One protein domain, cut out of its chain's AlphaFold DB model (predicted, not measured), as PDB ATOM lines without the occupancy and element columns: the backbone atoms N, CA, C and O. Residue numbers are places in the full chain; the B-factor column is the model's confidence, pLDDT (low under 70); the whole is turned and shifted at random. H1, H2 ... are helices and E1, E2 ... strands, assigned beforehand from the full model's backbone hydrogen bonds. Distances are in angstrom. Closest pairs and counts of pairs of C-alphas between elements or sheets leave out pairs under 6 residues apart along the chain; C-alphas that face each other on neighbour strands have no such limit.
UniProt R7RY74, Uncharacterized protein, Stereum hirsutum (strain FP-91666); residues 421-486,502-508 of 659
ATOM      1  N   LYS A 421     134.385  92.974 -23.103       88.44
ATOM      2  CA  LYS A 421     134.791  91.799 -22.322       88.44
ATOM      3  C   LYS A 421     136.034  92.097 -21.477       88.44
ATOM      4  O   LYS A 421     136.985  92.674 -22.006       88.44
ATOM      5  N   PRO A 422     136.084  91.680 -20.203       92.12
ATOM      6  CA  PRO A 422     137.226  91.963 -19.348       92.12
ATOM      7  C   PRO A 422     138.511  91.310 -19.848       92.12
ATOM      8  O   PRO A 422     138.555  90.113 -20.139       92.12
ATOM      9  N   THR A 423     139.586  92.089 -19.896       93.69
ATOM     10  CA  THR A 423     140.897  91.641 -20.364       93.69
ATOM     11  C   THR A 423     141.855  91.465 -19.187       93.69
ATOM     12  O   THR A 423     141.761  92.151 -18.172       93.69
ATOM     13  N   ARG A 424     142.803  90.524 -19.296       92.94
ATOM     14  CA  ARG A 424     143.898  90.354 -18.310       92.94
ATOM     15  C   ARG A 424     145.064  91.320 -18.530       92.94
ATOM     16  O   ARG A 424     145.897  91.490 -17.648       92.94
ATOM     17  N   GLN A 425     145.136  91.914 -19.716       91.19
ATOM     18  CA  GLN A 425     146.084  92.961 -20.082       91.19
ATOM     19  C   GLN A 425     145.329  94.290 -20.218       91.19
ATOM     20  O   GLN A 425     144.139  94.264 -20.546       91.19
ATOM     21  N   PRO A 426     145.972  95.441 -19.957       90.12
ATOM     22  CA  PRO A 426     145.336  96.753 -20.062       90.12
ATOM     23  C   PRO A 426     145.037  97.103 -21.524       90.12
ATOM     24  O   PRO A 426     145.873  97.681 -22.217       90.12
ATOM     25  N   VAL A 427     143.837  96.754 -21.987       89.56
ATOM     26  CA  VAL A 427     143.325  97.154 -23.300       89.56
ATOM     27  C   VAL A 427     142.427  98.383 -23.101       89.56
ATOM     28  O   VAL A 427     141.487  98.316 -22.305       89.56
ATOM     29  N   PRO A 428     142.709  99.522 -23.767       84.62
ATOM     30  CA  PRO A 428     141.812 100.675 -23.824       84.62
ATOM     31  C   PRO A 428     140.357 100.276 -24.076       84.62
ATOM     32  O   PRO A 428     140.109  99.444 -24.933       84.62
ATOM     33  N   GLY A 429     139.399 100.860 -23.351       88.12
ATOM     34  CA  GLY A 429     137.975 100.536 -23.543       88.12
ATOM     35  C   GLY A 429     137.488  99.261 -22.842       88.12
ATOM     36  O   GLY A 429     136.282  99.118 -22.655       88.12
ATOM     37  N   HIS A 430     138.387  98.397 -22.355       89.62
ATOM     38  CA  HIS A 430     138.029  97.176 -21.629       89.62
ATOM     39  C   HIS A 430     138.248  97.306 -20.103       89.62
ATOM     40  O   HIS A 430     139.147  98.025 -19.645       89.62
ATOM     41  N   PRO A 431     137.453  96.599 -19.278       92.50
ATOM     42  CA  PRO A 431     137.736  96.388 -17.861       92.50
ATOM     43  C   PRO A 431     138.981  95.515 -17.678       92.50
ATOM     44  O   PRO A 431     139.114  94.474 -18.320       92.50
ATOM     45  N   LEU A 432     139.861  95.889 -16.749       95.50
ATOM     46  CA  LEU A 432     141.082  95.133 -16.466       95.50
ATOM     47  C   LEU A 432     140.912  94.214 -15.248       95.50
ATOM     48  O   LEU A 432     140.860  94.699 -14.110       95.50
ATOM     49  N   LEU A 433     140.910  92.903 -15.507       96.06
ATOM     50  CA  LEU A 433     140.904  91.824 -14.513       96.06
ATOM     51  C   LEU A 433     142.154  91.871 -13.625       96.06
ATOM     52  O   LEU A 433     143.275  91.858 -14.133       96.06
ATOM     53  N   ASN A 434     141.971  91.813 -12.305       96.50
ATOM     54  CA  ASN A 434     143.068  91.715 -11.338       96.50
ATOM     55  C   ASN A 434     142.985  90.390 -10.575       96.50
ATOM     56  O   ASN A 434     141.993  90.133  -9.894       96.50
ATOM     57  N   ALA A 435     144.008  89.539 -10.689       95.75
ATOM     58  CA  ALA A 435     144.050  88.214 -10.054       95.75
ATOM     59  C   ALA A 435     142.785  87.353 -10.302       95.75
ATOM     60  O   ALA A 435     142.318  86.647  -9.413       95.75
ATOM     61  N   GLY A 436     142.196  87.442 -11.502       95.94
ATOM     62  CA  GLY A 436     140.954  86.736 -11.850       95.94
ATOM     63  C   GLY A 436     139.673  87.353 -11.273       95.94
ATOM     64  O   GLY A 436     138.600  86.791 -11.460       95.94
ATOM     65  N   ASN A 437     139.758  88.509 -10.612       97.25
ATOM     66  CA  ASN A 437     138.611  89.268 -10.125       97.25
ATOM     67  C   ASN A 437     138.281  90.449 -11.042       97.25
ATOM     68  O   ASN A 437     139.155  90.995 -11.722       97.25
ATOM     69  N   ILE A 438     137.032  90.902 -10.970       96.12
ATOM     70  CA  ILE A 438     136.524  92.138 -11.568       96.12
ATOM     71  C   ILE A 438     135.854  93.019 -10.507       96.12
ATOM     72  O   ILE A 438     135.306  92.514  -9.530       96.12
ATOM     73  N   LEU A 439     135.897  94.339 -10.684       96.94
ATOM     74  CA  LEU A 439     135.228  95.281  -9.792       96.94
ATOM     75  C   LEU A 439     133.757  95.475 -10.169       96.94
ATOM     76  O   LEU A 439     133.435  95.875 -11.290       96.94
ATOM     77  N   VAL A 440     132.880  95.255  -9.190       96.12
ATOM     78  CA  VAL A 440     131.442  95.528  -9.286       96.12
ATOM     79  C   VAL A 440     131.051  96.460  -8.143       96.12
ATOM     80  O   VAL A 440     130.983  96.051  -6.982       96.12
ATOM     81  N   TYR A 441     130.820  97.730  -8.463       96.06
ATOM     82  CA  TYR A 441     130.467  98.755  -7.489       96.06
ATOM     83  C   TYR A 441     128.946  98.803  -7.247       96.06
ATOM     84  O   TYR A 441     128.161  98.623  -8.185       96.06
ATOM     85  N   PRO A 442     128.497  99.071  -6.006       95.62
ATOM     86  CA  PRO A 442     127.102  99.390  -5.718       95.62
ATOM     87  C   PRO A 442     126.622 100.630  -6.482       95.62
ATOM     88  O   PRO A 442     127.425 101.499  -6.831       95.62
ATOM     89  N   ALA A 443     125.306 100.741  -6.668       90.81
ATOM     90  CA  ALA A 443     124.677 101.930  -7.240       90.81
ATOM     91  C   ALA A 443     125.092 103.202  -6.483       90.81
ATOM     92  O   ALA A 443     125.150 103.212  -5.252       90.81
ATOM     93  N   GLY A 444     125.419 104.264  -7.222       92.62
ATOM     94  CA  GLY A 444     125.817 105.562  -6.665       92.62
ATOM     95  C   GLY A 444     127.174 105.605  -5.943       92.62
ATOM     96  O   GLY A 444     127.590 106.681  -5.514       92.62
ATOM     97  N   TYR A 445     127.900 104.491  -5.802       95.94
ATOM     98  CA  TYR A 445     129.233 104.515  -5.196       95.94
ATOM     99  C   TYR A 445     130.278 105.020  -6.198       95.94
ATOM    100  O   TYR A 445     130.471 104.396  -7.236       95.94
ATOM    101  N   GLU A 446     131.035 106.069  -5.852       96.31
ATOM    102  CA  GLU A 446     132.238 106.478  -6.590       96.31
ATOM    103  C   GLU A 446     133.482 106.514  -5.686       96.31
ATOM    104  O   GLU A 446     133.543 107.221  -4.673       96.31
ATOM    105  N   CYS A 447     134.531 105.780  -6.063       97.12
ATOM    106  CA  CYS A 447     135.799 105.834  -5.344       97.12
ATOM    107  C   CYS A 447     136.601 107.104  -5.675       97.12
ATOM    108  O   CYS A 447     137.315 107.141  -6.675       97.12
ATOM    109  N   ARG A 448     136.650 108.061  -4.741       96.50
ATOM    110  CA  ARG A 448     137.498 109.279  -4.783       96.50
ATOM    111  C   ARG A 448     138.996 109.072  -5.110       96.50
ATOM    112  O   ARG A 448     139.693 110.055  -5.317       96.50
ATOM    113  N   LYS A 449     139.527 107.838  -5.081       96.75
ATOM    114  CA  LYS A 449     140.948 107.525  -5.366       96.75
ATOM    115  C   LYS A 449     141.212 106.919  -6.747       96.75
ATOM    116  O   LYS A 449     142.368 106.851  -7.153       96.75
ATOM    117  N   CYS A 450     140.185 106.396  -7.414       97.00
ATOM    118  CA  CYS A 450     140.330 105.712  -8.705       97.00
ATOM    119  C   CYS A 450     139.129 105.886  -9.647       97.00
ATOM    120  O   CYS A 450     139.108 105.251 -10.692       97.00
ATOM    121  N   HIS A 451     138.128 106.696  -9.282       96.06
ATOM    122  CA  HIS A 451     136.950 107.029 -10.092       96.06
ATOM    123  C   HIS A 451     136.270 105.801 -10.726       96.06
ATOM    124  O   HIS A 451     135.921 105.791 -11.902       96.06
ATOM    125  N   ASN A 452     136.141 104.728  -9.938       95.81
ATOM    126  CA  ASN A 452     135.626 103.409 -10.334       95.81
ATOM    127  C   ASN A 452     136.375 102.690 -11.475       95.81
ATOM    128  O   ASN A 452     135.904 101.668 -11.965       95.81
ATOM    129  N   ILE A 453     137.566 103.151 -11.861       95.50
ATOM    130  CA  ILE A 453     138.454 102.454 -12.811       95.50
ATOM    131  C   ILE A 453     139.134 101.249 -12.129       95.50
ATOM    132  O   ILE A 453     139.562 100.301 -12.783       95.50
ATOM    133  N   GLY A 454     139.250 101.275 -10.795       96.56
ATOM    134  CA  GLY A 454     139.927 100.243  -9.998       96.56
ATOM    135  C   GLY A 454     141.427 100.448  -9.812       96.56
ATOM    136  O   GLY A 454     142.040  99.808  -8.955       96.56
ATOM    137  N   TYR A 455     142.009 101.380 -10.560       96.62
ATOM    138  CA  TYR A 455     143.440 101.659 -10.611       96.62
ATOM    139  C   TYR A 455     143.693 103.136 -10.311       96.62
ATOM    140  O   TYR A 455     142.966 104.013 -10.785       96.62
ATOM    141  N   LYS A 456     144.689 103.431  -9.472       96.25
ATOM    142  CA  LYS A 456     145.064 104.820  -9.162       96.25
ATOM    143  C   LYS A 456     145.688 105.443 -10.407       96.25
ATOM    144  O   LYS A 456     146.490 104.780 -11.048       96.25
ATOM    145  N   ALA A 457     145.328 106.683 -10.739       92.25
ATOM    146  CA  ALA A 457     145.808 107.371 -11.947       92.25
ATOM    147  C   ALA A 457     145.632 106.564 -13.261       92.25
ATOM    148  O   ALA A 457     146.342 106.809 -14.224       92.25
ATOM    149  N   ALA A 458     144.694 105.605 -13.293       91.38
ATOM    150  CA  ALA A 458     144.539 104.606 -14.357       91.38
ATOM    151  C   ALA A 458     145.752 103.674 -14.603       91.38
ATOM    152  O   ALA A 458     145.739 102.920 -15.571       91.38
ATOM    153  N   ASP A 459     146.748 103.635 -13.711       93.56
ATOM    154  CA  ASP A 459     147.918 102.752 -13.816       93.56
ATOM    155  C   ASP A 459     147.572 101.283 -13.489       93.56
ATOM    156  O   ASP A 459     147.309 100.969 -12.319       93.56
ATOM    157  N   PRO A 460     147.703 100.331 -14.435       93.12
ATOM    158  CA  PRO A 460     147.480  98.898 -14.191       93.12
ATOM    159  C   PRO A 460     148.309  98.328 -13.029       93.12
ATOM    160  O   PRO A 460     147.863  97.452 -12.293       93.12
ATOM    161  N   ASN A 461     149.511  98.875 -12.824       94.31
ATOM    162  CA  ASN A 461     150.441  98.462 -11.772       94.31
ATOM    163  C   ASN A 461     150.086  99.014 -10.377       94.31
ATOM    164  O   ASN A 461     150.671  98.582  -9.386       94.31
ATOM    165  N   ASN A 462     149.131  99.948 -10.274       96.31
ATOM    166  CA  ASN A 462     148.721 100.587  -9.021       96.31
ATOM    167  C   ASN A 462     147.237 100.313  -8.684       96.31
ATOM    168  O   ASN A 462     146.439 101.256  -8.575       96.31
ATOM    169  N   PRO A 463     146.832  99.044  -8.460       97.19
ATOM    170  CA  PRO A 463     145.463  98.714  -8.080       97.19
ATOM    171  C   PRO A 463     145.057  99.426  -6.784       97.19
ATOM    172  O   PRO A 463     145.793  99.495  -5.789       97.19
ATOM    173  N   CYS A 464     143.842  99.965  -6.771       98.00
ATOM    174  CA  CYS A 464     143.267 100.592  -5.593       98.00
ATOM    175  C   CYS A 464     142.822  99.501  -4.609       98.00
ATOM    176  O   CYS A 464     141.661  99.103  -4.637       98.00
ATOM    177  N   ARG A 465     143.745  99.011  -3.758       97.69
ATOM    178  CA  ARG A 465     143.514  97.900  -2.803       97.69
ATOM    179  C   ARG A 465     142.127  97.949  -2.147       97.69
ATOM    180  O   ARG A 465     141.313  97.091  -2.431       97.69
ATOM    181  N   LYS A 466     141.775  99.053  -1.470       97.75
ATOM    182  CA  LYS A 466     140.452  99.249  -0.832       97.75
ATOM    183  C   LYS A 466     139.231  98.990  -1.732       97.75
ATOM    184  O   LYS A 466     138.164  98.689  -1.208       97.75
ATOM    185  N   CYS A 467     139.343  99.173  -3.049       98.12
ATOM    186  CA  CYS A 467     138.285  98.809  -3.988       98.12
ATOM    187  C   CYS A 467     138.329  97.327  -4.348       98.12
ATOM    188  O   CYS A 467     137.286  96.692  -4.308       98.12
ATOM    189  N   TRP A 468     139.503  96.781  -4.666       97.69
ATOM    190  CA  TRP A 468     139.661  95.358  -4.976       97.69
ATOM    191  C   TRP A 468     139.284  94.463  -3.791       97.69
ATOM    192  O   TRP A 468     138.528  93.518  -3.976       97.69
ATOM    193  N   ASP A 469     139.680  94.832  -2.573       97.69
ATOM    194  CA  ASP A 469     139.376  94.099  -1.339       97.69
ATOM    195  C   ASP A 469     137.864  94.103  -1.008       97.69
ATOM    196  O   ASP A 469     137.355  93.156  -0.417       97.69
ATOM    197  N   LYS A 470     137.130  95.173  -1.367       97.94
ATOM    198  CA  LYS A 470     135.706  95.358  -1.006       97.94
ATOM    199  C   LYS A 470     134.717  95.011  -2.129       97.94
ATOM    200  O   LYS A 470     133.602  94.572  -1.856       97.94
ATOM    201  N   PHE A 471     135.096  95.266  -3.377       97.56
ATOM    202  CA  PHE A 471     134.231  95.191  -4.561       97.56
ATOM    203  C   PHE A 471     134.775  94.252  -5.642       97.56
ATOM    204  O   PHE A 471     134.119  94.073  -6.669       97.56
ATOM    205  N   GLY A 472     135.954  93.656  -5.432       97.25
ATOM    206  CA  GLY A 472     136.444  92.566  -6.262       97.25
ATOM    207  C   GLY A 472     135.522  91.358  -6.126       97.25
ATOM    208  O   GLY A 472     135.224  90.902  -5.021       97.25
ATOM    209  N   LYS A 473     135.044  90.856  -7.259       96.88
ATOM    210  CA  LYS A 473     134.284  89.612  -7.377       96.88
ATOM    211  C   LYS A 473     135.031  88.674  -8.321       96.88
ATOM    212  O   LYS A 473     135.534  89.166  -9.333       96.88
ATOM    213  N   PRO A 474     135.097  87.361  -8.041       96.56
ATOM    214  CA  PRO A 474     135.702  86.415  -8.967       96.56
ATOM    215  C   PRO A 474     134.977  86.491 -10.310       96.56
ATOM    216  O   PRO A 474     133.745  86.521 -10.370       96.56
ATOM    217  N   PHE A 475     135.747  86.559 -11.391       95.69
ATOM    218  CA  PHE A 475     135.210  86.604 -12.741       95.69
ATOM    219  C   PHE A 475     134.748  85.205 -13.151       95.69
ATOM    220  O   PHE A 475     135.532  84.375 -13.609       95.69
ATOM    221  N   THR A 476     133.464  84.932 -12.937       94.56
ATOM    222  CA  THR A 476     132.813  83.694 -13.372       94.56
ATOM    223  C   THR A 476     132.381  83.803 -14.831       94.56
ATOM    224  O   THR A 476     132.047  84.888 -15.308       94.56
ATOM    225  N   ASN A 477     132.310  82.676 -15.549       86.81
ATOM    226  CA  ASN A 477     131.892  82.666 -16.958       86.81
ATOM    227  C   ASN A 477     130.486  83.251 -17.190       86.81
ATOM    228  O   ASN A 477     130.221  83.737 -18.283       86.81
ATOM    229  N   ALA A 478     129.615  83.275 -16.174       85.75
ATOM    230  CA  ALA A 478     128.319  83.953 -16.237       85.75
ATOM    231  C   ALA A 478     128.448  85.466 -16.523       85.75
ATOM    232  O   ALA A 478     127.600  86.036 -17.206       85.75
ATOM    233  N   MET A 479     129.532  86.109 -16.071       84.56
ATOM    234  CA  MET A 479     129.796  87.527 -16.337       84.56
ATOM    235  C   MET A 479     130.106  87.808 -17.822       84.56
ATOM    236  O   MET A 479     129.884  88.929 -18.261       84.56
ATOM    237  N   ASN A 480     130.557  86.823 -18.620       84.62
ATOM    238  CA  ASN A 480     130.822  87.022 -20.060       84.62
ATOM    239  C   ASN A 480     129.569  87.384 -20.872       84.62
ATOM    240  O   ASN A 480     129.698  87.954 -21.953       84.62
ATOM    241  N   TYR A 481     128.381  87.021 -20.382       82.81
ATOM    242  CA  TYR A 481     127.105  87.240 -21.071       82.81
ATOM    243  C   TYR A 481     126.409  88.539 -20.656       82.81
ATOM    244  O   TYR A 481     125.390  88.902 -21.240       82.81
ATOM    245  N   ILE A 482     126.940  89.248 -19.656       83.00
ATOM    246  CA  ILE A 482     126.418  90.562 -19.287       83.00
ATOM    247  C   ILE A 482     126.864  91.555 -20.369       83.00
ATOM    248  O   ILE A 482     128.059  91.601 -20.673       83.00
ATOM    249  N   PRO A 483     125.952  92.355 -20.957       81.38
ATOM    250  CA  PRO A 483     126.315  93.345 -21.963       81.38
ATOM    251  C   PRO A 483     127.248  94.387 -21.342       81.38
ATOM    252  O   PRO A 483     126.820  95.270 -20.602       81.38
ATOM    253  N   TRP A 484     128.541  94.270 -21.645       73.44
ATOM    254  CA  TRP A 484     129.582  95.107 -21.050       73.44
ATOM    255  C   TRP A 484     129.756  96.457 -21.739       73.44
ATOM    256  O   TRP A 484     130.688  97.188 -21.415       73.44
ATOM    257  N   SER A 485     128.883  96.790 -22.691       64.00
ATOM    258  CA  SER A 485     128.874  98.075 -23.377       64.00
ATOM    259  C   SER A 485     128.999  99.199 -22.346       64.00
ATOM    260  O   SER A 485     128.050  99.420 -21.585       64.00
ATOM    261  N   PRO A 486     130.138  99.920 -22.281       55.62
ATOM    262  CA  PRO A 486     130.214 101.118 -21.473       55.62
ATOM    263  C   PRO A 486     129.286 102.092 -22.178       55.62
ATOM    264  O   PRO A 486     129.651 102.629 -23.224       55.62
ATOM    265  N   SER A 502     127.224  99.318 -10.909       82.25
ATOM    266  CA  SER A 502     128.202  99.966 -11.779       82.25
ATOM    267  C   SER A 502     129.414  99.049 -11.916       82.25
ATOM    268  O   SER A 502     130.187  98.865 -10.975       82.25
ATOM    269  N   PHE A 503     129.589  98.457 -13.095       90.44
ATOM    270  CA  PHE A 503     130.831  97.766 -13.423       90.44
ATOM    271  C   PHE A 503     132.009  98.743 -13.421       90.44
ATOM    272  O   PHE A 503     131.842  99.956 -13.583       90.44
ATOM    273  N   GLN A 504     133.206  98.192 -13.233       92.06
ATOM    274  CA  GLN A 504     134.473  98.886 -13.426       92.06
ATOM    275  C   GLN A 504     134.436  99.777 -14.675       92.06
ATOM    276  O   GLN A 504     134.191  99.286 -15.778       92.06
ATOM    277  N   ARG A 505     134.700 101.080 -14.512       90.50
ATOM    278  CA  ARG A 505     134.858 101.971 -15.666       90.50
ATOM    279  C   ARG A 505     136.047 101.482 -16.498       90.50
ATOM    280  O   ARG A 505     137.077 101.139 -15.907       90.50
ATOM    281  N   PRO A 506     135.929 101.445 -17.838       87.62
ATOM    282  CA  PRO A 506     137.040 101.047 -18.686       87.62
ATOM    283  C   PRO A 506     138.234 101.966 -18.437       87.62
ATOM    284  O   PRO A 506     138.068 103.144 -18.095       87.62
ATOM    285  N   LEU A 507     139.441 101.429 -18.615       87.81
ATOM    286  CA  LEU A 507     140.641 102.258 -18.589       87.81
ATOM    287  C   LEU A 507     140.472 103.383 -19.626       87.81
ATOM    288  O   LEU A 507     140.071 103.084 -20.761       87.81
ATOM    289  N   PRO A 508     140.736 104.656 -19.262       82.69
ATOM    290  CA  PRO A 508     140.707 105.742 -20.226       82.69
ATOM    291  C   PRO A 508     141.620 105.345 -21.375       82.69
ATOM    292  O   PRO A 508     142.753 104.918 -21.153       82.69
TER     293      PRO A 508
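This is residues 421 to 486 and 502 to 508 of the 659 residues of an uncharacterized protein of Stereum hirsutum (strain FP-91666) (UniProt R7RY74). Long loops make most of this compact, rounded body, which has little regular structure; a small antiparallel pair of strands, E1 and E2, has short helix H1 close to E1, while H2 sits out at one edge. The 73 printed residues run E1, H1, E2, H2, class mixed, with 20 in named elements. The radius of gyration of the C-alphas is 11.0 A; the spans are 29 by 25 by 21 A.

Look at E1, residues 437 to 441, and E2, residues 472 to 474: antiparallel neighbours, N 438 and O 473 within hydrogen-bond range at 2.8 A. Residues 440 to 441 also pair antiparallel with 502 to 503. H1, residues 465 to 471, comes closest to E1 at the C-alphas of Phe 471 and Leu 439, 5.3 A. H2, residues 477 to 481, is apart from E1 and H1. O i to N i+4 pairs within range: H1 2 of 3, H2 0 of 1, but 2 of 2 at i+3.

Find C-alpha 437 at (138.611, 89.268, -10.125); E1 runs 12.8 A, H1 9.8 A, E2 6.8 A, and H2 7.8 A to C-alpha 481 at (127.105, 87.240, -21.071).

C-alphas 448 and 477 are farthest apart, 29.8 A. Residues 487 to 501 are cut out, 10.0 A between C-alphas 486 and 502. E1 to H1 is a long link. Residues 485 to 486 have pLDDT under 70.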